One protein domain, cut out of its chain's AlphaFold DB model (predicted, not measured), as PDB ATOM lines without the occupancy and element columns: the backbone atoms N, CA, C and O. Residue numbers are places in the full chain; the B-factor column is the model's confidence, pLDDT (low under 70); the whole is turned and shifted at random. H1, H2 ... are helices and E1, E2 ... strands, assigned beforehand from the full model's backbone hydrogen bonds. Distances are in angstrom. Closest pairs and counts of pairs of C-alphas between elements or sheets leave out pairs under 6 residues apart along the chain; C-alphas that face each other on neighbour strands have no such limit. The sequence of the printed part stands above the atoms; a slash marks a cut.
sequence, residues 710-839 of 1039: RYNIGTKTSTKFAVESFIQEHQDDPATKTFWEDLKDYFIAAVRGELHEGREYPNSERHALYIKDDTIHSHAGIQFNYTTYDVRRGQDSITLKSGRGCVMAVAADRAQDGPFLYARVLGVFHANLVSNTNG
ATOM      1  N   ARG A 710     -40.821  49.727 -40.627       68.56
ATOM      2  CA  ARG A 710     -41.581  49.991 -39.387       68.56
ATOM      3  C   ARG A 710     -40.684  50.483 -38.243       68.56
ATOM      4  O   ARG A 710     -41.099  51.310 -37.432       68.56
ATOM      5  N   TYR A 711     -39.450  49.994 -38.186       80.81
ATOM      6  CA  TYR A 711     -38.430  50.415 -37.232       80.81
ATOM      7  C   TYR A 711     -37.030  50.278 -37.840       80.81
ATOM      8  O   TYR A 711     -36.835  49.584 -38.833       80.81
ATOM      9  N   ASN A 712     -36.054  50.942 -37.227       77.81
ATOM     10  CA  ASN A 712     -34.639  50.859 -37.555       77.81
ATOM     11  C   ASN A 712     -33.841  50.494 -36.292       77.81
ATOM     12  O   ASN A 712     -34.055  51.065 -35.221       77.81
ATOM     13  N   ILE A 713     -32.914  49.549 -36.431       78.56
ATOM     14  CA  ILE A 713     -32.034  49.037 -35.370       78.56
ATOM     15  C   ILE A 713     -30.567  49.152 -35.824       78.56
ATOM     16  O   ILE A 713     -30.294  49.439 -36.991       78.56
ATOM     17  N   GLY A 714     -29.605  48.982 -34.915       67.62
ATOM     18  CA  GLY A 714     -28.189  48.993 -35.279       67.62
ATOM     19  C   GLY A 714     -27.818  47.826 -36.203       67.62
ATOM     20  O   GLY A 714     -28.213  46.692 -35.970       67.62
ATOM     21  N   THR A 715     -26.992  48.080 -37.219       60.75
ATOM     22  CA  THR A 715     -26.425  47.026 -38.088       60.75
ATOM     23  C   THR A 715     -25.095  46.464 -37.574       60.75
ATOM     24  O   THR A 715     -24.535  45.549 -38.170       60.75
ATOM     25  N   LYS A 716     -24.560  46.997 -36.466       60.41
ATOM     26  CA  LYS A 716     -23.340  46.481 -35.831       60.41
ATOM     27  C   LYS A 716     -23.679  45.291 -34.936       60.41
ATOM     28  O   LYS A 716     -24.330  45.458 -33.913       60.41
ATOM     29  N   THR A 717     -23.168  44.118 -35.286       63.16
ATOM     30  CA  THR A 717     -23.315  42.845 -34.556       63.16
ATOM     31  C   THR A 717     -22.286  42.650 -33.430       63.16
ATOM     32  O   THR A 717     -22.160  41.549 -32.897       63.16
ATOM     33  N   SER A 718     -21.553  43.707 -33.055       62.03
ATOM     34  CA  SER A 718     -20.358  43.676 -32.189       62.03
ATOM     35  C   SER A 718     -20.587  43.234 -30.743       62.03
ATOM     36  O   SER A 718     -19.621  43.009 -30.023       62.03
ATOM     37  N   THR A 719     -21.838  43.152 -30.295       71.12
ATOM     38  CA  THR A 719     -22.193  42.675 -28.959       71.12
ATOM     39  C   THR A 719     -23.193  41.543 -29.128       71.12
ATOM     40  O   THR A 719     -24.320  41.763 -29.574       71.12
ATOM     41  N   LYS A 720     -22.748  40.320 -28.833       80.38
ATOM     42  CA  LYS A 720     -23.559  39.104 -28.881       80.38
ATOM     43  C   LYS A 720     -23.275  38.232 -27.665       80.38
ATOM     44  O   LYS A 720     -22.160  38.267 -27.153       80.38
ATOM     45  N   PHE A 721     -24.265  37.463 -27.240       79.12
ATOM     46  CA  PHE A 721     -24.166  36.509 -26.138       79.12
ATOM     47  C   PHE A 721     -24.855  35.195 -26.524       79.12
ATOM     48  O   PHE A 721     -25.746  35.194 -27.381       79.12
ATOM     49  N   ALA A 722     -24.422  34.087 -25.924       77.50
ATOM     50  CA  ALA A 722     -25.106  32.802 -26.030       77.50
ATOM     51  C   ALA A 722     -26.311  32.794 -25.081       77.50
ATOM     52  O   ALA A 722     -26.206  33.253 -23.941       77.50
ATOM     53  N   VAL A 723     -27.462  32.312 -25.553       76.50
ATOM     54  CA  VAL A 723     -28.722  32.445 -24.796       76.50
ATOM     55  C   VAL A 723     -28.713  31.591 -23.530       76.50
ATOM     56  O   VAL A 723     -29.167  32.042 -22.482       76.50
ATOM     57  N   GLU A 724     -28.119  30.399 -23.607       72.19
ATOM     58  CA  GLU A 724     -27.930  29.509 -22.462       72.19
ATOM     59  C   GLU A 724     -27.101  30.174 -21.351       72.19
ATOM     60  O   GLU A 724     -27.539  30.197 -20.204       72.19
ATOM     61  N   SER A 725     -25.961  30.791 -21.686       77.50
ATOM     62  CA  SER A 725     -25.115  31.494 -20.708       77.50
ATOM     63  C   SER A 725     -25.858  32.644 -20.029       77.50
ATOM     64  O   SER A 725     -25.776  32.789 -18.816       77.50
ATOM     65  N   PHE A 726     -26.653  33.415 -20.779       79.75
ATOM     66  CA  PHE A 726     -27.469  34.488 -20.206       79.75
ATOM     67  C   PHE A 726     -28.515  33.962 -19.211       79.75
ATOM     68  O   PHE A 726     -28.687  34.554 -18.147       79.75
ATOM     69  N   ILE A 727     -29.173  32.835 -19.510       78.88
ATOM     70  CA  ILE A 727     -30.120  32.194 -18.584       78.88
ATOM     71  C   ILE A 727     -29.383  31.641 -17.352       78.88
ATOM     72  O   ILE A 727     -29.862  31.812 -16.234       78.88
ATOM     73  N   GLN A 728     -28.203  31.034 -17.528       74.94
ATOM     74  CA  GLN A 728     -27.370  30.523 -16.431       74.94
ATOM     75  C   GLN A 728     -26.856  31.635 -15.497       74.94
ATOM     76  O   GLN A 728     -26.845  31.451 -14.285       74.94
ATOM     77  N   GLU A 729     -26.492  32.801 -16.033       80.62
ATOM     78  CA  GLU A 729     -26.059  33.975 -15.255       80.62
ATOM     79  C   GLU A 729     -27.195  34.634 -14.445       80.62
ATOM     80  O   GLU A 729     -26.921  35.395 -13.518       80.62
ATOM     81  N   HIS A 730     -28.462  34.359 -14.781       80.06
ATOM     82  CA  HIS A 730     -29.638  35.067 -14.259       80.06
ATOM     83  C   HIS A 730     -30.750  34.110 -13.769       80.06
ATOM     84  O   HIS A 730     -31.931  34.451 -13.843       80.06
ATOM     85  N   GLN A 731     -30.406  32.912 -13.276       73.62
ATOM     86  CA  GLN A 731     -31.378  31.869 -12.875       73.62
ATOM     87  C   GLN A 731     -32.356  32.299 -11.763       73.62
ATOM     88  O   GLN A 731     -33.491  31.815 -11.710       73.62
ATOM     89  N   ASP A 732     -31.938  33.216 -10.887       80.38
ATOM     90  CA  ASP A 732     -32.770  33.730  -9.792       80.38
ATOM     91  C   ASP A 732     -33.809  34.775 -10.248       80.38
ATOM     92  O   ASP A 732     -34.798  35.008  -9.545       80.38
ATOM     93  N   ASP A 733     -33.632  35.388 -11.426       79.94
ATOM     94  CA  ASP A 733     -34.543  36.412 -11.947       79.94
ATOM     95  C   ASP A 733     -35.877  35.772 -12.399       79.94
ATOM     96  O   ASP A 733     -35.885  34.845 -13.212       79.94
ATOM     97  N   PRO A 734     -37.047  36.235 -11.915       77.81
ATOM     98  CA  PRO A 734     -38.340  35.749 -12.393       77.81
ATOM     99  C   PRO A 734     -38.538  35.839 -13.916       77.81
ATOM    100  O   PRO A 734     -39.264  35.015 -14.468       77.81
ATOM    101  N   ALA A 735     -37.900  36.800 -14.595       70.31
ATOM    102  CA  ALA A 735     -38.061  37.049 -16.027       70.31
ATOM    103  C   ALA A 735     -37.286  36.076 -16.940       70.31
ATOM    104  O   ALA A 735     -37.484  36.110 -18.154       70.31
ATOM    105  N   THR A 736     -36.411  35.220 -16.399       76.62
ATOM    106  CA  THR A 736     -35.613  34.264 -17.197       76.62
ATOM    107  C   THR A 736     -36.174  32.843 -17.196       76.62
ATOM    108  O   THR A 736     -35.793  32.035 -18.042       76.62
ATOM    109  N   LYS A 737     -37.119  32.536 -16.297       73.81
ATOM    110  CA  LYS A 737     -37.573  31.165 -15.994       73.81
ATOM    111  C   LYS A 737     -38.273  30.454 -17.155       73.81
ATOM    112  O   LYS A 737     -38.069  29.260 -17.334       73.81
ATOM    113  N   THR A 738     -39.055  31.182 -17.949       75.38
ATOM    114  CA  THR A 738     -39.727  30.693 -19.172       75.38
ATOM    115  C   THR A 738     -39.102  31.254 -20.455       75.38
ATOM    116  O   THR A 738     -39.464  30.845 -21.556       75.38
ATOM    117  N   PHE A 739     -38.105  32.138 -20.330       78.31
ATOM    118  CA  PHE A 739     -37.596  33.006 -21.399       78.31
ATOM    119  C   PHE A 739     -37.203  32.275 -22.688       78.31
ATOM    120  O   PHE A 739     -37.415  32.805 -23.773       78.31
ATOM    121  N   TRP A 740     -36.639  31.067 -22.605       77.00
ATOM    122  CA  TRP A 740     -36.264  30.291 -23.794       77.00
ATOM    123  C   TRP A 740     -37.470  29.755 -24.573       77.00
ATOM    124  O   TRP A 740     -37.441  29.706 -25.803       77.00
ATOM    125  N   GLU A 741     -38.530  29.377 -23.861       78.31
ATOM    126  CA  GLU A 741     -39.778  28.891 -24.443       78.31
ATOM    127  C   GLU A 741     -40.565  30.061 -25.042       78.31
ATOM    128  O   GLU A 741     -40.848  30.047 -26.242       78.31
ATOM    129  N   ASP A 742     -40.767  31.128 -24.264       80.12
ATOM    130  CA  ASP A 742     -41.433  32.366 -24.696       80.12
ATOM    131  C   ASP A 742     -40.762  32.975 -25.938       80.12
ATOM    132  O   ASP A 742     -41.423  33.394 -26.890       80.12
ATOM    133  N   LEU A 743     -39.424  33.003 -25.961       80.94
ATOM    134  CA  LEU A 743     -38.646  33.543 -27.073       80.94
ATOM    135  C   LEU A 743     -38.779  32.693 -28.342       80.94
ATOM    136  O   LEU A 743     -38.882  33.244 -29.442       80.94
ATOM    137  N   LYS A 744     -38.777  31.361 -28.215       77.50
ATOM    138  CA  LYS A 744     -38.983  30.470 -29.362       77.50
ATOM    139  C   LYS A 744     -40.406  30.569 -29.895       77.50
ATOM    140  O   LYS A 744     -40.579  30.612 -31.110       77.50
ATOM    141  N   ASP A 745     -41.390  30.717 -29.023       80.75
ATOM    142  CA  ASP A 745     -42.797  30.866 -29.389       80.75
ATOM    143  C   ASP A 745     -43.091  32.237 -30.017       80.75
ATOM    144  O   ASP A 745     -43.851  32.344 -30.985       80.75
ATOM    145  N   TYR A 746     -42.410  33.287 -29.552       82.62
ATOM    146  CA  TYR A 746     -42.358  34.583 -30.223       82.62
ATOM    147  C   TYR A 746     -41.747  34.472 -31.628       82.62
ATOM    148  O   TYR A 746     -42.307  35.007 -32.585       82.62
ATOM    149  N   PHE A 747     -40.631  33.753 -31.790       79.06
ATOM    150  CA  PHE A 747     -40.008  33.569 -33.103       79.06
ATOM    151  C   PHE A 747     -40.836  32.688 -34.051       79.06
ATOM    152  O   PHE A 747     -40.899  33.002 -35.238       79.06
ATOM    153  N   ILE A 748     -41.509  31.640 -33.564       72.44
ATOM    154  CA  ILE A 748     -42.421  30.811 -34.369       72.44
ATOM    155  C   ILE A 748     -43.595  31.659 -34.881       72.44
ATOM    156  O   ILE A 748     -43.885  31.629 -36.079       72.44
ATOM    157  N   ALA A 749     -44.213  32.470 -34.014       71.75
ATOM    158  CA  ALA A 749     -45.255  33.415 -34.419       71.75
ATOM    159  C   ALA A 749     -44.726  34.438 -35.446       71.75
ATOM    160  O   ALA A 749     -45.312  34.608 -36.516       71.75
ATOM    161  N   ALA A 750     -43.572  35.058 -35.178       69.25
ATOM    162  CA  ALA A 750     -42.979  36.070 -36.052       69.25
ATOM    163  C   ALA A 750     -42.602  35.529 -37.445       69.25
ATOM    164  O   ALA A 750     -42.841  36.208 -38.443       69.25
ATOM    165  N   VAL A 751     -42.071  34.302 -37.538       67.38
ATOM    166  CA  VAL A 751     -41.770  33.625 -38.818       67.38
ATOM    167  C   VAL A 751     -43.049  33.296 -39.601       67.38
ATOM    168  O   VAL A 751     -43.026  33.289 -40.830       67.38
ATOM    169  N   ARG A 752     -44.180  33.081 -38.917       66.25
ATOM    170  CA  ARG A 752     -45.506  32.886 -39.535       66.25
ATOM    171  C   ARG A 752     -46.222  34.191 -39.896       66.25
ATOM    172  O   ARG A 752     -47.255  34.148 -40.558       66.25
ATOM    173  N   GLY A 753     -45.688  35.345 -39.489       59.44
ATOM    174  CA  GLY A 753     -46.364  36.641 -39.611       59.44
ATOM    175  C   GLY A 753     -47.524  36.828 -38.622       59.44
ATOM    176  O   GLY A 753     -48.324  37.748 -38.787       59.44
ATOM    177  N   GLU A 754     -47.623  35.969 -37.607       64.31
ATOM    178  CA  GLU A 754     -48.618  36.040 -36.539       64.31
ATOM    179  C   GLU A 754     -48.199  37.055 -35.463       64.31
ATOM    180  O   GLU A 754     -47.013  37.314 -35.239       64.31
ATOM    181  N   LEU A 755     -49.181  37.623 -34.756       56.59
ATOM    182  CA  LEU A 755     -48.917  38.328 -33.504       56.59
ATOM    183  C   LEU A 755     -48.705  37.292 -32.395       56.59
ATOM    184  O   LEU A 755     -49.503  36.369 -32.237       56.59
ATOM    185  N   HIS A 756     -47.632  37.440 -31.620       69.44
ATOM    186  CA  HIS A 756     -47.422  36.618 -30.433       69.44
ATOM    187  C   HIS A 756     -48.319  37.129 -29.294       69.44
ATOM    188  O   HIS A 756     -47.974  38.076 -28.591       69.44
ATOM    189  N   GLU A 757     -49.481  36.499 -29.138       64.75
ATOM    190  CA  GLU A 757     -50.498  36.817 -28.123       64.75
ATOM    191  C   GLU A 757     -50.429  35.844 -26.923       64.75
ATOM    192  O   GLU A 757     -51.453  35.429 -26.392       64.75
ATOM    193  N   GLY A 758     -49.220  35.417 -26.529       65.19
ATOM    194  CA  GLY A 758     -49.027  34.439 -25.445       65.19
ATOM    195  C   GLY A 758     -49.424  33.001 -25.809       65.19
ATOM    196  O   GLY A 758     -49.719  32.198 -24.930       65.19
ATOM    197  N   ARG A 759     -49.461  32.661 -27.106       70.75
ATOM    198  CA  ARG A 759     -49.665  31.281 -27.573       70.75
ATOM    199  C   ARG A 759     -48.403  30.455 -27.322       70.75
ATOM    200  O   ARG A 759     -47.392  30.687 -27.982       70.75
ATOM    201  N   GLU A 760     -48.522  29.448 -26.462       75.12
ATOM    202  CA  GLU A 760     -47.550  28.359 -26.348       75.12
ATOM    203  C   GLU A 760     -47.548  27.486 -27.618       75.12
ATOM    204  O   GLU A 760     -48.615  27.121 -28.127       75.12
ATOM    205  N   TYR A 761     -46.366  27.102 -28.109       69.62
ATOM    206  CA  TYR A 761     -46.211  26.109 -29.180       69.62
ATOM    207  C   TYR A 761     -45.567  24.820 -28.641       69.62
ATOM    208  O   TYR A 761     -44.601  24.874 -27.882       69.62
ATOM    209  N   PRO A 762     -46.044  23.623 -29.027       67.69
ATOM    210  CA  PRO A 762     -45.469  22.363 -28.566       67.69
ATOM    211  C   PRO A 762     -43.991  22.207 -28.943       67.69
ATOM    212  O   PRO A 762     -43.546  22.569 -30.035       67.69
ATOM    213  N   ASN A 763     -43.241  21.551 -28.054       54.81
ATOM    214  CA  ASN A 763     -41.785  21.411 -28.139       54.81
ATOM    215  C   ASN A 763     -41.260  20.851 -29.478       54.81
ATOM    216  O   ASN A 763     -40.128  21.146 -29.842       54.81
ATOM    217  N   SER A 764     -42.042  20.091 -30.252       52.19
ATOM    218  CA  SER A 764     -41.646  19.652 -31.601       52.19
ATOM    219  C   SER A 764     -41.368  20.815 -32.566       52.19
ATOM    220  O   SER A 764     -40.484  20.708 -33.408       52.19
ATOM    221  N   GLU A 765     -42.083  21.935 -32.435       54.72
ATOM    222  CA  GLU A 765     -41.857  23.145 -33.238       54.72
ATOM    223  C   GLU A 765     -40.694  23.971 -32.688       54.72
ATOM    224  O   GLU A 765     -39.828  24.404 -33.449       54.72
ATOM    225  N   ARG A 766     -40.616  24.114 -31.357       64.19
ATOM    226  CA  ARG A 766     -39.500  24.786 -30.673       64.19
ATOM    227  C   ARG A 766     -38.147  24.129 -30.992       64.19
ATOM    228  O   ARG A 766     -37.135  24.827 -31.057       64.19
ATOM    229  N   HIS A 767     -38.105  22.818 -31.241       58.62
ATOM    230  CA  HIS A 767     -36.895  22.116 -31.694       58.62
ATOM    231  C   HIS A 767     -36.604  22.249 -33.201       58.62
ATOM    232  O   HIS A 767     -35.459  22.057 -33.599       58.62
ATOM    233  N   ALA A 768     -37.590  22.595 -34.035       53.34
ATOM    234  CA  ALA A 768     -37.392  22.809 -35.474       53.34
ATOM    235  C   ALA A 768     -36.840  24.211 -35.811       53.34
ATOM    236  O   ALA A 768     -36.330  24.433 -36.911       53.34
ATOM    237  N   LEU A 769     -36.942  25.159 -34.871       64.88
ATOM    238  CA  LEU A 769     -36.395  26.508 -34.985       64.88
ATOM    239  C   LEU A 769     -34.945  26.570 -34.470       64.88
ATOM    240  O   LEU A 769     -34.701  26.435 -33.266       64.88
ATOM    241  N   TYR A 770     -34.005  26.874 -35.368       68.88
ATOM    242  CA  TYR A 770     -32.594  27.093 -35.037       68.88
ATOM    243  C   TYR A 770     -32.253  28.587 -34.991       68.88
ATOM    244  O   TYR A 770     -32.530  29.335 -35.936       68.88
ATOM    245  N   ILE A 771     -31.609  29.024 -33.907       72.25
ATOM    246  CA  ILE A 771     -30.965  30.340 -33.827       72.25
ATOM    247  C   ILE A 771     -29.537  30.182 -34.348       72.25
ATOM    248  O   ILE A 771     -28.823  29.258 -33.968       72.25
ATOM    249  N   LYS A 772     -29.101  31.075 -35.237       70.44
ATOM    250  CA  LYS A 772     -27.765  30.992 -35.821       70.44
ATOM    251  C   LYS A 772     -26.685  31.163 -34.748       70.44
ATOM    252  O   LYS A 772     -26.661  32.156 -34.014       70.44
ATOM    253  N   ASP A 773     -25.773  30.196 -34.712       68.94
ATOM    254  CA  ASP A 773     -24.677  30.086 -33.746       68.94
ATOM    255  C   ASP A 773     -25.154  30.102 -32.270       68.94
ATOM    256  O   ASP A 773     -24.371  30.463 -31.397       68.94
ATOM    257  N   ASP A 774     -26.444  29.826 -32.007       69.75
ATOM    258  CA  ASP A 774     -27.148  30.001 -30.719       69.75
ATOM    259  C   ASP A 774     -26.882  31.349 -30.010       69.75
ATOM    260  O   ASP A 774     -26.939  31.473 -28.781       69.75
ATOM    261  N   THR A 775     -26.623  32.404 -30.798       77.25
ATOM    262  CA  THR A 775     -26.330  33.750 -30.281       77.25
ATOM    263  C   THR A 775     -27.391  34.791 -30.615       77.25
ATOM    264  O   THR A 775     -27.920  34.859 -31.725       77.25
ATOM    265  N   ILE A 776     -27.638  35.674 -29.646       81.56
ATOM    266  CA  ILE A 776     -28.469  36.871 -29.791       81.56
ATOM    267  C   ILE A 776     -27.568  38.103 -29.758       81.56
ATOM    268  O   ILE A 776     -26.640  38.199 -28.954       81.56
ATOM    269  N   HIS A 777     -27.848  39.068 -30.632       82.06
ATOM    270  CA  HIS A 777     -27.131  40.338 -30.705       82.06
ATOM    271  C   HIS A 777     -27.911  41.438 -29.973       82.06
ATOM    272  O   HIS A 777     -29.082  41.684 -30.288       82.06
ATOM    273  N   SER A 778     -27.264  42.143 -29.043       82.25
ATOM    274  CA  SER A 778     -27.876  43.225 -28.261       82.25
ATOM    275  C   SER A 778     -27.587  44.616 -28.831       82.25
ATOM    276  O   SER A 778     -26.553  44.868 -29.449       82.25
ATOM    277  N   HIS A 779     -28.524  45.543 -28.614       82.62
ATOM    278  CA  HIS A 779     -28.487  46.908 -29.136       82.62
ATOM    279  C   HIS A 779     -28.777  47.948 -28.055       82.62
ATOM    280  O   HIS A 779     -29.655  47.785 -27.214       82.62
ATOM    281  N   ALA A 780     -28.078  49.083 -28.119       75.62
ATOM    282  CA  ALA A 780     -28.249  50.180 -27.159       75.62
ATOM    283  C   ALA A 780     -29.560  50.984 -27.340       75.62
ATOM    284  O   ALA A 780     -29.869  51.851 -26.516       75.62
ATOM    285  N   GLY A 781     -30.309  50.739 -28.420       78.06
ATOM    286  CA  GLY A 781     -31.547  51.439 -28.747       78.06
ATOM    287  C   GLY A 781     -32.154  51.028 -30.092       78.06
ATOM    288  O   GLY A 781     -31.532  50.322 -30.883       78.06
ATOM    289  N   ILE A 782     -33.374  51.507 -30.334       84.31
ATOM    290  CA  ILE A 782     -34.207  51.248 -31.518       84.31
ATOM    291  C   ILE A 782     -34.949  52.532 -31.912       84.31
ATOM    292  O   ILE A 782     -35.195  53.399 -31.070       84.31
ATOM    293  N   GLN A 783     -35.290  52.682 -33.190       82.19
ATOM    294  CA  GLN A 783     -36.043  53.823 -33.711       82.19
ATOM    295  C   GLN A 783     -37.331  53.348 -34.383       82.19
ATOM    296  O   GLN A 783     -37.262  52.618 -35.367       82.19
ATOM    297  N   PHE A 784     -38.496  53.773 -33.902       81.12
ATOM    298  CA  PHE A 784     -39.788  53.444 -34.509       81.12
ATOM    299  C   PHE A 784     -40.216  54.543 -35.475       81.12
ATOM    300  O   PHE A 784     -40.247  55.716 -35.104       81.12
ATOM    301  N   ASN A 785     -40.567  54.167 -36.704       78.44
ATOM    302  CA  ASN A 785     -41.132  55.086 -37.686       78.44
ATOM    303  C   ASN A 785     -42.660  55.048 -37.571       78.44
ATOM    304  O   ASN A 785     -43.266  53.983 -37.675       78.44
ATOM    305  N   TYR A 786     -43.292  56.207 -37.404       71.00
ATOM    306  CA  TYR A 786     -44.748  56.325 -37.302       71.00
ATOM    307  C   TYR A 786     -45.287  57.373 -38.268       71.00
ATOM    308  O   TYR A 786     -44.545  58.215 -38.775       71.00
ATOM    309  N   THR A 787     -46.587  57.320 -38.543       68.00
ATOM    310  CA  THR A 787     -47.268  58.368 -39.307       68.00
ATOM    311  C   THR A 787     -47.841  59.393 -38.330       68.00
ATOM    312  O   THR A 787     -48.599  59.027 -37.435       68.00
ATOM    313  N   THR A 788     -47.462  60.662 -38.462       58.12
ATOM    314  CA  THR A 788     -48.068  61.766 -37.700       58.12
ATOM    315  C   THR A 788     -49.461  62.094 -38.240       58.12
ATOM    316  O   THR A 788     -49.795  61.739 -39.369       58.12
ATOM    317  N   TYR A 789     -50.269  62.824 -37.462       45.28
ATOM    318  CA  TYR A 789     -51.589  63.295 -37.911       45.28
ATOM    319  C   TYR A 789     -51.511  64.107 -39.219       45.28
ATOM    320  O   TYR A 789     -52.416  64.034 -40.042       45.28
ATOM    321  N   ASP A 790     -50.395  64.807 -39.470       49.09
ATOM    322  CA  ASP A 790     -50.159  65.524 -40.729       49.09
ATOM    323  C   ASP A 790     -49.647  64.638 -41.899       49.09
ATOM    324  O   ASP A 790     -49.070  65.133 -42.867       49.09
ATOM    325  N   VAL A 791     -49.853  63.315 -41.808       55.28
ATOM    326  CA  VAL A 791     -49.518  62.268 -42.803       55.28
ATOM    327  C   VAL A 791     -48.024  62.237 -43.187       55.28
ATOM    328  O   VAL A 791     -47.612  61.692 -44.213       55.28
ATOM    329  N   ARG A 792     -47.150  62.767 -42.324       56.22
ATOM    330  CA  ARG A 792     -45.692  62.634 -42.459       56.22
ATOM    331  C   ARG A 792     -45.181  61.393 -41.745       56.22
ATOM    332  O   ARG A 792     -45.843  60.835 -40.877       56.22
ATOM    333  N   ARG A 793     -43.932  61.015 -42.034       63.38
ATOM    334  CA  ARG A 793     -43.167  60.105 -41.173       63.38
ATOM    335  C   ARG A 793     -42.545  60.871 -40.000       63.38
ATOM    336  O   ARG A 793     -41.628  61.669 -40.205       63.38
ATOM    337  N   GLY A 794     -43.041  60.607 -38.795       63.34
ATOM    338  CA  GLY A 794     -42.344  60.857 -37.533       63.34
ATOM    339  C   GLY A 794     -41.402  59.698 -37.188       63.34
ATOM    340  O   GLY A 794     -41.479  58.622 -37.788       63.34
ATOM    341  N   GLN A 795     -40.496  59.917 -36.235       74.94
ATOM    342  CA  GLN A 795     -39.606  58.870 -35.734       74.94
ATOM    343  C   GLN A 795     -39.295  59.079 -34.247       74.94
ATOM    344  O   GLN A 795     -38.748  60.119 -33.876       74.94
ATOM    345  N   ASP A 796     -39.584  58.069 -33.428       78.00
ATOM    346  CA  ASP A 796     -39.280  58.051 -31.995       78.00
ATOM    347  C   ASP A 796     -38.078  57.143 -31.740       78.00
ATOM    348  O   ASP A 796     -37.994  56.036 -32.268       78.00
ATOM    349  N   SER A 797     -37.124  57.612 -30.934       78.56
ATOM    350  CA  SER A 797     -35.892  56.880 -30.624       78.56
ATOM    351  C   SER A 797     -35.850  56.461 -29.159       78.56
ATOM    352  O   SER A 797     -35.717  57.313 -28.277       78.56
ATOM    353  N   ILE A 798     -35.884  55.155 -28.918       79.31
ATOM    354  CA  ILE A 798     -35.737  54.547 -27.595       79.31
ATOM    355  C   ILE A 798     -34.263  54.214 -27.394       79.31
ATOM    356  O   ILE A 798     -33.595  53.691 -28.289       79.31
ATOM    357  N   THR A 799     -33.702  54.572 -26.244       77.00
ATOM    358  CA  THR A 799     -32.276  54.361 -25.956       77.00
ATOM    359  C   THR A 799     -32.103  54.059 -24.480       77.00
ATOM    360  O   THR A 799     -32.318  54.935 -23.638       77.00
ATOM    361  N   LEU A 800     -31.667  52.833 -24.188       70.38
ATOM    362  CA  LEU A 800     -31.581  52.271 -22.835       70.38
ATOM    363  C   LEU A 800     -30.727  53.154 -21.906       70.38
ATOM    364  O   LEU A 800     -31.077  53.388 -20.755       70.38
ATOM    365  N   LYS A 801     -29.669  53.770 -22.453       66.62
ATOM    366  CA  LYS A 801     -28.758  54.687 -21.742       66.62
ATOM    367  C   LYS A 801     -29.358  56.044 -21.330       66.62
ATOM    368  O   LYS A 801     -28.657  56.836 -20.714       66.62
ATOM    369  N   SER A 802     -30.592  56.370 -21.726       60.94
ATOM    370  CA  SER A 802     -31.147  57.735 -21.621       60.94
ATOM    371  C   SER A 802     -32.362  57.881 -20.699       60.94
ATOM    372  O   SER A 802     -32.987  58.941 -20.679       60.94
ATOM    373  N   GLY A 803     -32.771  56.812 -20.006       58.06
ATOM    374  CA  GLY A 803     -34.013  56.759 -19.216       58.06
ATOM    375  C   GLY A 803     -35.307  56.761 -20.049       58.06
ATOM    376  O   GLY A 803     -36.351  56.326 -19.572       58.06
ATOM    377  N   ARG A 804     -35.248  57.173 -21.324       62.12
ATOM    378  CA  ARG A 804     -36.351  57.126 -22.298       62.12
ATOM    379  C   ARG A 804     -36.513  55.708 -22.851       62.12
ATOM    380  O   ARG A 804     -36.213  55.443 -24.014       62.12
ATOM    381  N   GLY A 805     -36.914  54.801 -21.962       68.25
ATOM    382  CA  GLY A 805     -37.116  53.375 -22.226       68.25
ATOM    383  C   GLY A 805     -38.580  52.949 -22.364       68.25
ATOM    384  O   GLY A 805     -38.827  51.788 -22.659       68.25
ATOM    385  N   CYS A 806     -39.558  53.825 -22.127       79.12
ATOM    386  CA  CYS A 806     -40.970  53.425 -22.126       79.12
ATOM    387  C   CYS A 806     -41.595  53.431 -23.532       79.12
ATOM    388  O   CYS A 806     -41.352  54.345 -24.320       79.12
ATOM    389  N   VAL A 807     -42.434  52.430 -23.808       81.25
ATOM    390  CA  VAL A 807     -43.287  52.294 -25.000       81.25
ATOM    391  C   VAL A 807     -44.763  52.397 -24.626       81.25
ATOM    392  O   VAL A 807     -45.148  52.092 -23.498       81.25
ATOM    393  N   MET A 808     -45.583  52.766 -25.608       79.25
ATOM    394  CA  MET A 808     -47.032  52.582 -25.588       79.25
ATOM    395  C   MET A 808     -47.395  51.527 -26.639       79.25
ATOM    396  O   MET A 808     -47.005  51.655 -27.801       79.25
ATOM    397  N   ALA A 809     -48.125  50.495 -26.234       73.75
ATOM    398  CA  ALA A 809     -48.656  49.440 -27.091       73.75
ATOM    399  C   ALA A 809     -50.190  49.469 -27.070       73.75
ATOM    400  O   ALA A 809     -50.795  50.063 -26.182       73.75
ATOM    401  N   VAL A 810     -50.835  48.828 -28.043       70.25
ATOM    402  CA  VAL A 810     -52.284  48.578 -27.989       70.25
ATOM    403  C   VAL A 810     -52.533  47.463 -26.973       70.25
ATOM    404  O   VAL A 810     -51.826  46.459 -27.009       70.25
ATOM    405  N   ALA A 811     -53.507  47.635 -26.080       71.69
ATOM    406  CA  ALA A 811     -53.895  46.574 -25.153       71.69
ATOM    407  C   ALA A 811     -54.592  45.414 -25.881       71.69
ATOM    408  O   ALA A 811     -55.347  45.650 -26.830       71.69
ATOM    409  N   ALA A 812     -54.356  44.183 -25.415       63.72
ATOM    410  CA  ALA A 812     -55.017  42.988 -25.935       63.72
ATOM    411  C   ALA A 812     -56.490  42.949 -25.494       63.72
ATOM    412  O   ALA A 812     -57.383  42.981 -26.341       63.72
ATOM    413  N   ASP A 813     -56.754  42.998 -24.182       69.75
ATOM    414  CA  ASP A 813     -58.102  43.200 -23.652       69.75
ATOM    415  C   ASP A 813     -58.361  44.692 -23.397       69.75
ATOM    416  O   ASP A 813     -58.024  45.256 -22.355       69.75
ATOM    417  N   ARG A 814     -59.020  45.339 -24.363       65.50
ATOM    418  CA  ARG A 814     -59.403  46.754 -24.254       65.50
ATOM    419  C   ARG A 814     -60.533  47.040 -23.262       65.50
ATOM    420  O   ARG A 814     -60.785  48.214 -22.989       65.50
ATOM    421  N   ALA A 815     -61.237  46.020 -22.776       64.50
ATOM    422  CA  ALA A 815     -62.292  46.163 -21.777       64.50
ATOM    423  C   ALA A 815     -61.733  46.130 -20.345       64.50
ATOM    424  O   ALA A 815     -62.297  46.791 -19.476       64.50
ATOM    425  N   GLN A 816     -60.622  45.420 -20.114       71.25
ATOM    426  CA  GLN A 816     -59.925  45.384 -18.820       71.25
ATOM    427  C   GLN A 816     -58.812  46.442 -18.714       71.25
ATOM    428  O   GLN A 816     -58.843  47.267 -17.803       71.25
ATOM    429  N   ASP A 817     -57.873  46.480 -19.665       67.88
ATOM    430  CA  ASP A 817     -56.671  47.334 -19.589       67.88
ATOM    431  C   ASP A 817     -56.870  48.743 -20.189       67.88
ATOM    432  O   ASP A 817     -55.975  49.592 -20.160       67.88
ATOM    433  N   GLY A 818     -58.039  49.011 -20.778       76.75
ATOM    434  CA  GLY A 818     -58.284  50.210 -21.581       76.75
ATOM    435  C   GLY A 818     -57.586  50.161 -22.952       76.75
ATOM    436  O   GLY A 818     -57.184  49.103 -23.421       76.75
ATOM    437  N   PRO A 819     -57.456  51.283 -23.683       73.00
ATOM    438  CA  PRO A 819     -57.012  51.246 -25.081       73.00
ATOM    439  C   PRO A 819     -55.515  50.943 -25.282       73.00
ATOM    440  O   PRO A 819     -55.136  50.489 -26.368       73.00
ATOM    441  N   PHE A 820     -54.663  51.208 -24.283       72.31
ATOM    442  CA  PHE A 820     -53.204  51.168 -24.422       72.31
ATOM    443  C   PHE A 820     -52.496  50.634 -23.173       72.31
ATOM    444  O   PHE A 820     -52.774  51.075 -22.062       72.31
ATOM    445  N   LEU A 821     -51.498  49.774 -23.387       77.50
ATOM    446  CA  LEU A 821     -50.547  49.334 -22.366       77.50
ATOM    447  C   LEU A 821     -49.280  50.198 -22.405       77.50
ATOM    448  O   LEU A 821     -48.804  50.574 -23.479       77.50
ATOM    449  N   TYR A 822     -48.689  50.455 -21.239       79.62
ATOM    450  CA  TYR A 822     -47.423  51.180 -21.102       79.62
ATOM    451  C   TYR A 822     -46.363  50.269 -20.480       79.62
ATOM    452  O   TYR A 822     -46.503  49.841 -19.339       79.62
ATOM    453  N   ALA A 823     -45.286  49.991 -21.217       79.38
ATOM    454  CA  ALA A 823     -44.230  49.070 -20.788       79.38
ATOM    455  C   ALA A 823     -42.848  49.736 -20.823       79.38
ATOM    456  O   ALA A 823     -42.608  50.661 -21.601       79.38
ATOM    457  N   ARG A 824     -41.912  49.259 -19.994       82.06
ATOM    458  CA  ARG A 824     -40.506  49.692 -20.008       82.06
ATOM    459  C   ARG A 824     -39.662  48.677 -20.775       82.06
ATOM    460  O   ARG A 824     -39.551  47.530 -20.364       82.06
ATOM    461  N   VAL A 825     -39.028  49.117 -21.857       83.06
ATOM    462  CA  VAL A 825     -38.064  48.323 -22.625       83.06
ATOM    463  C   VAL A 825     -36.795  48.145 -21.791       83.06
ATOM    464  O   VAL A 825     -36.093  49.117 -21.512       83.06
ATOM    465  N   LEU A 826     -36.517  46.904 -21.388       80.75
ATOM    466  CA  LEU A 826     -35.331  46.532 -20.605       80.75
ATOM    467  C   LEU A 826     -34.107  46.282 -21.500       80.75
ATOM    468  O   LEU A 826     -32.992  46.672 -21.161       80.75
ATOM    469  N   GLY A 827     -34.326  45.695 -22.680       80.75
ATOM    470  CA  GLY A 827     -33.297  45.399 -23.672       80.75
ATOM    471  C   GLY A 827     -33.828  45.521 -25.098       80.75
ATOM    472  O   GLY A 827     -35.035  45.546 -25.327       80.75
ATOM    473  N   VAL A 828     -32.917  45.611 -26.067       82.38
ATOM    474  CA  VAL A 828     -33.235  45.575 -27.501       82.38
ATOM    475  C   VAL A 828     -32.329  44.531 -28.138       82.38
ATOM    476  O   VAL A 828     -31.108  44.603 -27.994       82.38
ATOM    477  N   PHE A 829     -32.916  43.571 -28.846       83.12
ATOM    478  CA  PHE A 829     -32.221  42.382 -29.334       83.12
ATOM    479  C   PHE A 829     -32.610  42.061 -30.781       83.12
ATOM    480  O   PHE A 829     -33.680  42.453 -31.244       83.12
ATOM    481  N   HIS A 830     -31.758  41.317 -31.487       82.25
ATOM    482  CA  HIS A 830     -32.171  40.543 -32.659       82.25
ATOM    483  C   HIS A 830     -31.442  39.196 -32.703       82.25
ATOM    484  O   HIS A 830     -30.295  39.083 -32.263       82.25
ATOM    485  N   ALA A 831     -32.117  38.193 -33.256       79.50
ATOM    486  CA  ALA A 831     -31.564  36.882 -33.567       79.50
ATOM    487  C   ALA A 831     -31.574  36.685 -35.085       79.50
ATOM    488  O   ALA A 831     -32.471  37.174 -35.771       79.50
ATOM    489  N   ASN A 832     -30.594  35.948 -35.602       76.56
ATOM    490  CA  ASN A 832     -30.618  35.464 -36.977       76.56
ATOM    491  C   ASN A 832     -31.206  34.051 -36.948       76.56
ATOM    492  O   ASN A 832     -30.615  33.164 -36.339       76.56
ATOM    493  N   LEU A 833     -32.376  33.846 -37.551       69.25
ATOM    494  CA  LEU A 833     -33.071  32.556 -37.533       69.25
ATOM    495  C   LEU A 833     -32.713  31.741 -38.778       69.25
ATOM    496  O   LEU A 833     -32.746  32.262 -39.892       69.25
ATOM    497  N   VAL A 834     -32.409  30.458 -38.592       56.38
ATOM    498  CA  VAL A 834     -32.237  29.491 -39.680       56.38
ATOM    499  C   VAL A 834     -33.450  28.567 -39.672       56.38
ATOM    500  O   VAL A 834     -33.491  27.570 -38.954       56.38
ATOM    501  N   SER A 835     -34.461  28.906 -40.474       45.53
ATOM    502  CA  SER A 835     -35.507  27.935 -40.799       45.53
ATOM    503  C   SER A 835     -34.892  26.882 -41.714       45.53
ATOM    504  O   SER A 835     -34.425  27.217 -42.800       45.53
ATOM    505  N   ASN A 836     -34.908  25.610 -41.314       39.81
ATOM    506  CA  ASN A 836     -34.340  24.516 -42.115       39.81
ATOM    507  C   ASN A 836     -35.239  24.123 -43.318       39.81
ATOM    508  O   ASN A 836     -35.141  23.032 -43.877       39.81
ATOM    509  N   THR A 837     -36.157  25.010 -43.710       40.28
ATOM    510  CA  THR A 837     -37.146  24.831 -44.775       40.28
ATOM    511  C   THR A 837     -36.611  25.326 -46.122       40.28
ATOM    512  O   THR A 837     -37.167  26.250 -46.714       40.28
ATOM    513  N   ASN A 838     -35.569  24.676 -46.651       43.47
ATOM    514  CA  ASN A 838     -35.256  24.719 -48.091       43.47
ATOM    515  C   ASN A 838     -36.260  23.834 -48.860       43.47
ATOM    516  O   ASN A 838     -35.913  22.835 -49.487       43.47
ATOM    517  N   GLY A 839     -37.546  24.156 -48.724       53.47
ATOM    518  CA  GLY A 839     -38.663  23.344 -49.181       53.47
ATOM    519  C   GLY A 839     -39.995  24.051 -48.953       53.47
ATOM    520  O   GLY A 839     -40.104  24.952 -48.120       53.47
TER     521      GLY A 839
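Overview. This is residues 710 to 839 of the 1039 residues of an uncharacterized protein of Botryobasidium botryosum FD-172 SS1 (UniProt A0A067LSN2). Two small antiparallel sheets meet at a corner as an open V: E3, in the sheet E2 E3 E8, turns into E4, in the sheet E1 E4 E5. The longest helix, H2, packs across E3, the hairpin E6 E7 makes a third small piece of strand near one end of E5, and residues 729 to 734, of which 729 belongs to H1, stick out. The printed part has 130 residues with three named helices and eight named strands, in the order E1 E2 H1 H2 H3 E3 E4 E5 E6 E7 E8, of the mixed class, helices and strands. It is only just compact, close to loose, with a radius of gyration of the C-alphas of 16.7 A and spans of 46 by 40 by 37 A.

Along the chain. E3, residues 769 to 779, is 22.6 A long, and its neighbours are E2, residues 720 to 722, and E8, residues 828 to 835, 22.2 A long. H2, residues 739 to 752, measures 19.8 A from (-37.596, 33.006, -21.399) at C-alpha 739; H1 is residues 723 to 729 and H3 residues 763 to 766. E1 is residues 711 to 713, beginning at C-alpha 711 (-38.430, 50.415, -37.232). E4, residues 781 to 787, is 20.2 A long and E5, residues 793 to 799, 19.6 A. E6 is residues 806 to 810 and E7 residues 820 to 824. E8 ends at C-alpha 835 (-35.507, 27.935, -40.799).

Arrangement. The sheet E2 E3 E8 is strongly twisted, and E3 bends by 77 degrees at residue 773. E3 and E8 are antiparallel, with N 777 and O 830 at 2.9 A; E2 and E3 too, with N 721 and O 776 at 3.0 A. H2 is on this sheet, across the strands at 76 degrees to E3 on the local plane. H2 and H3 touch, closest at the C-alphas of Lys 744 and Arg 766, 5.9 A apart. H1 only grazes the sheet with residues 723 to 726. E3 runs on into E4 at 91 degrees. E4 is antiparallel to E1, with N 712 and O 783 at 2.8 A, and forms a hairpin with E5, with N 784 and O 796 at 2.8 A. In the hairpin E6 and E7, N 809 and O 821 are 2.8 A apart. H2 is apart from E4 and E6. Every O i to N i+4 pair is within hydrogen-bond range in H1 and H2; H3 is too short for one.

Size, cuts and confidence. The C-alphas farthest apart, of Gln 728 and Asp 790, are 48.3 A apart. The printed part has no cut and no long link. Its mean pLDDT is 70.9, with 52 residues under 70, among them 761 to 770, 787 to 794 and 833 to 839.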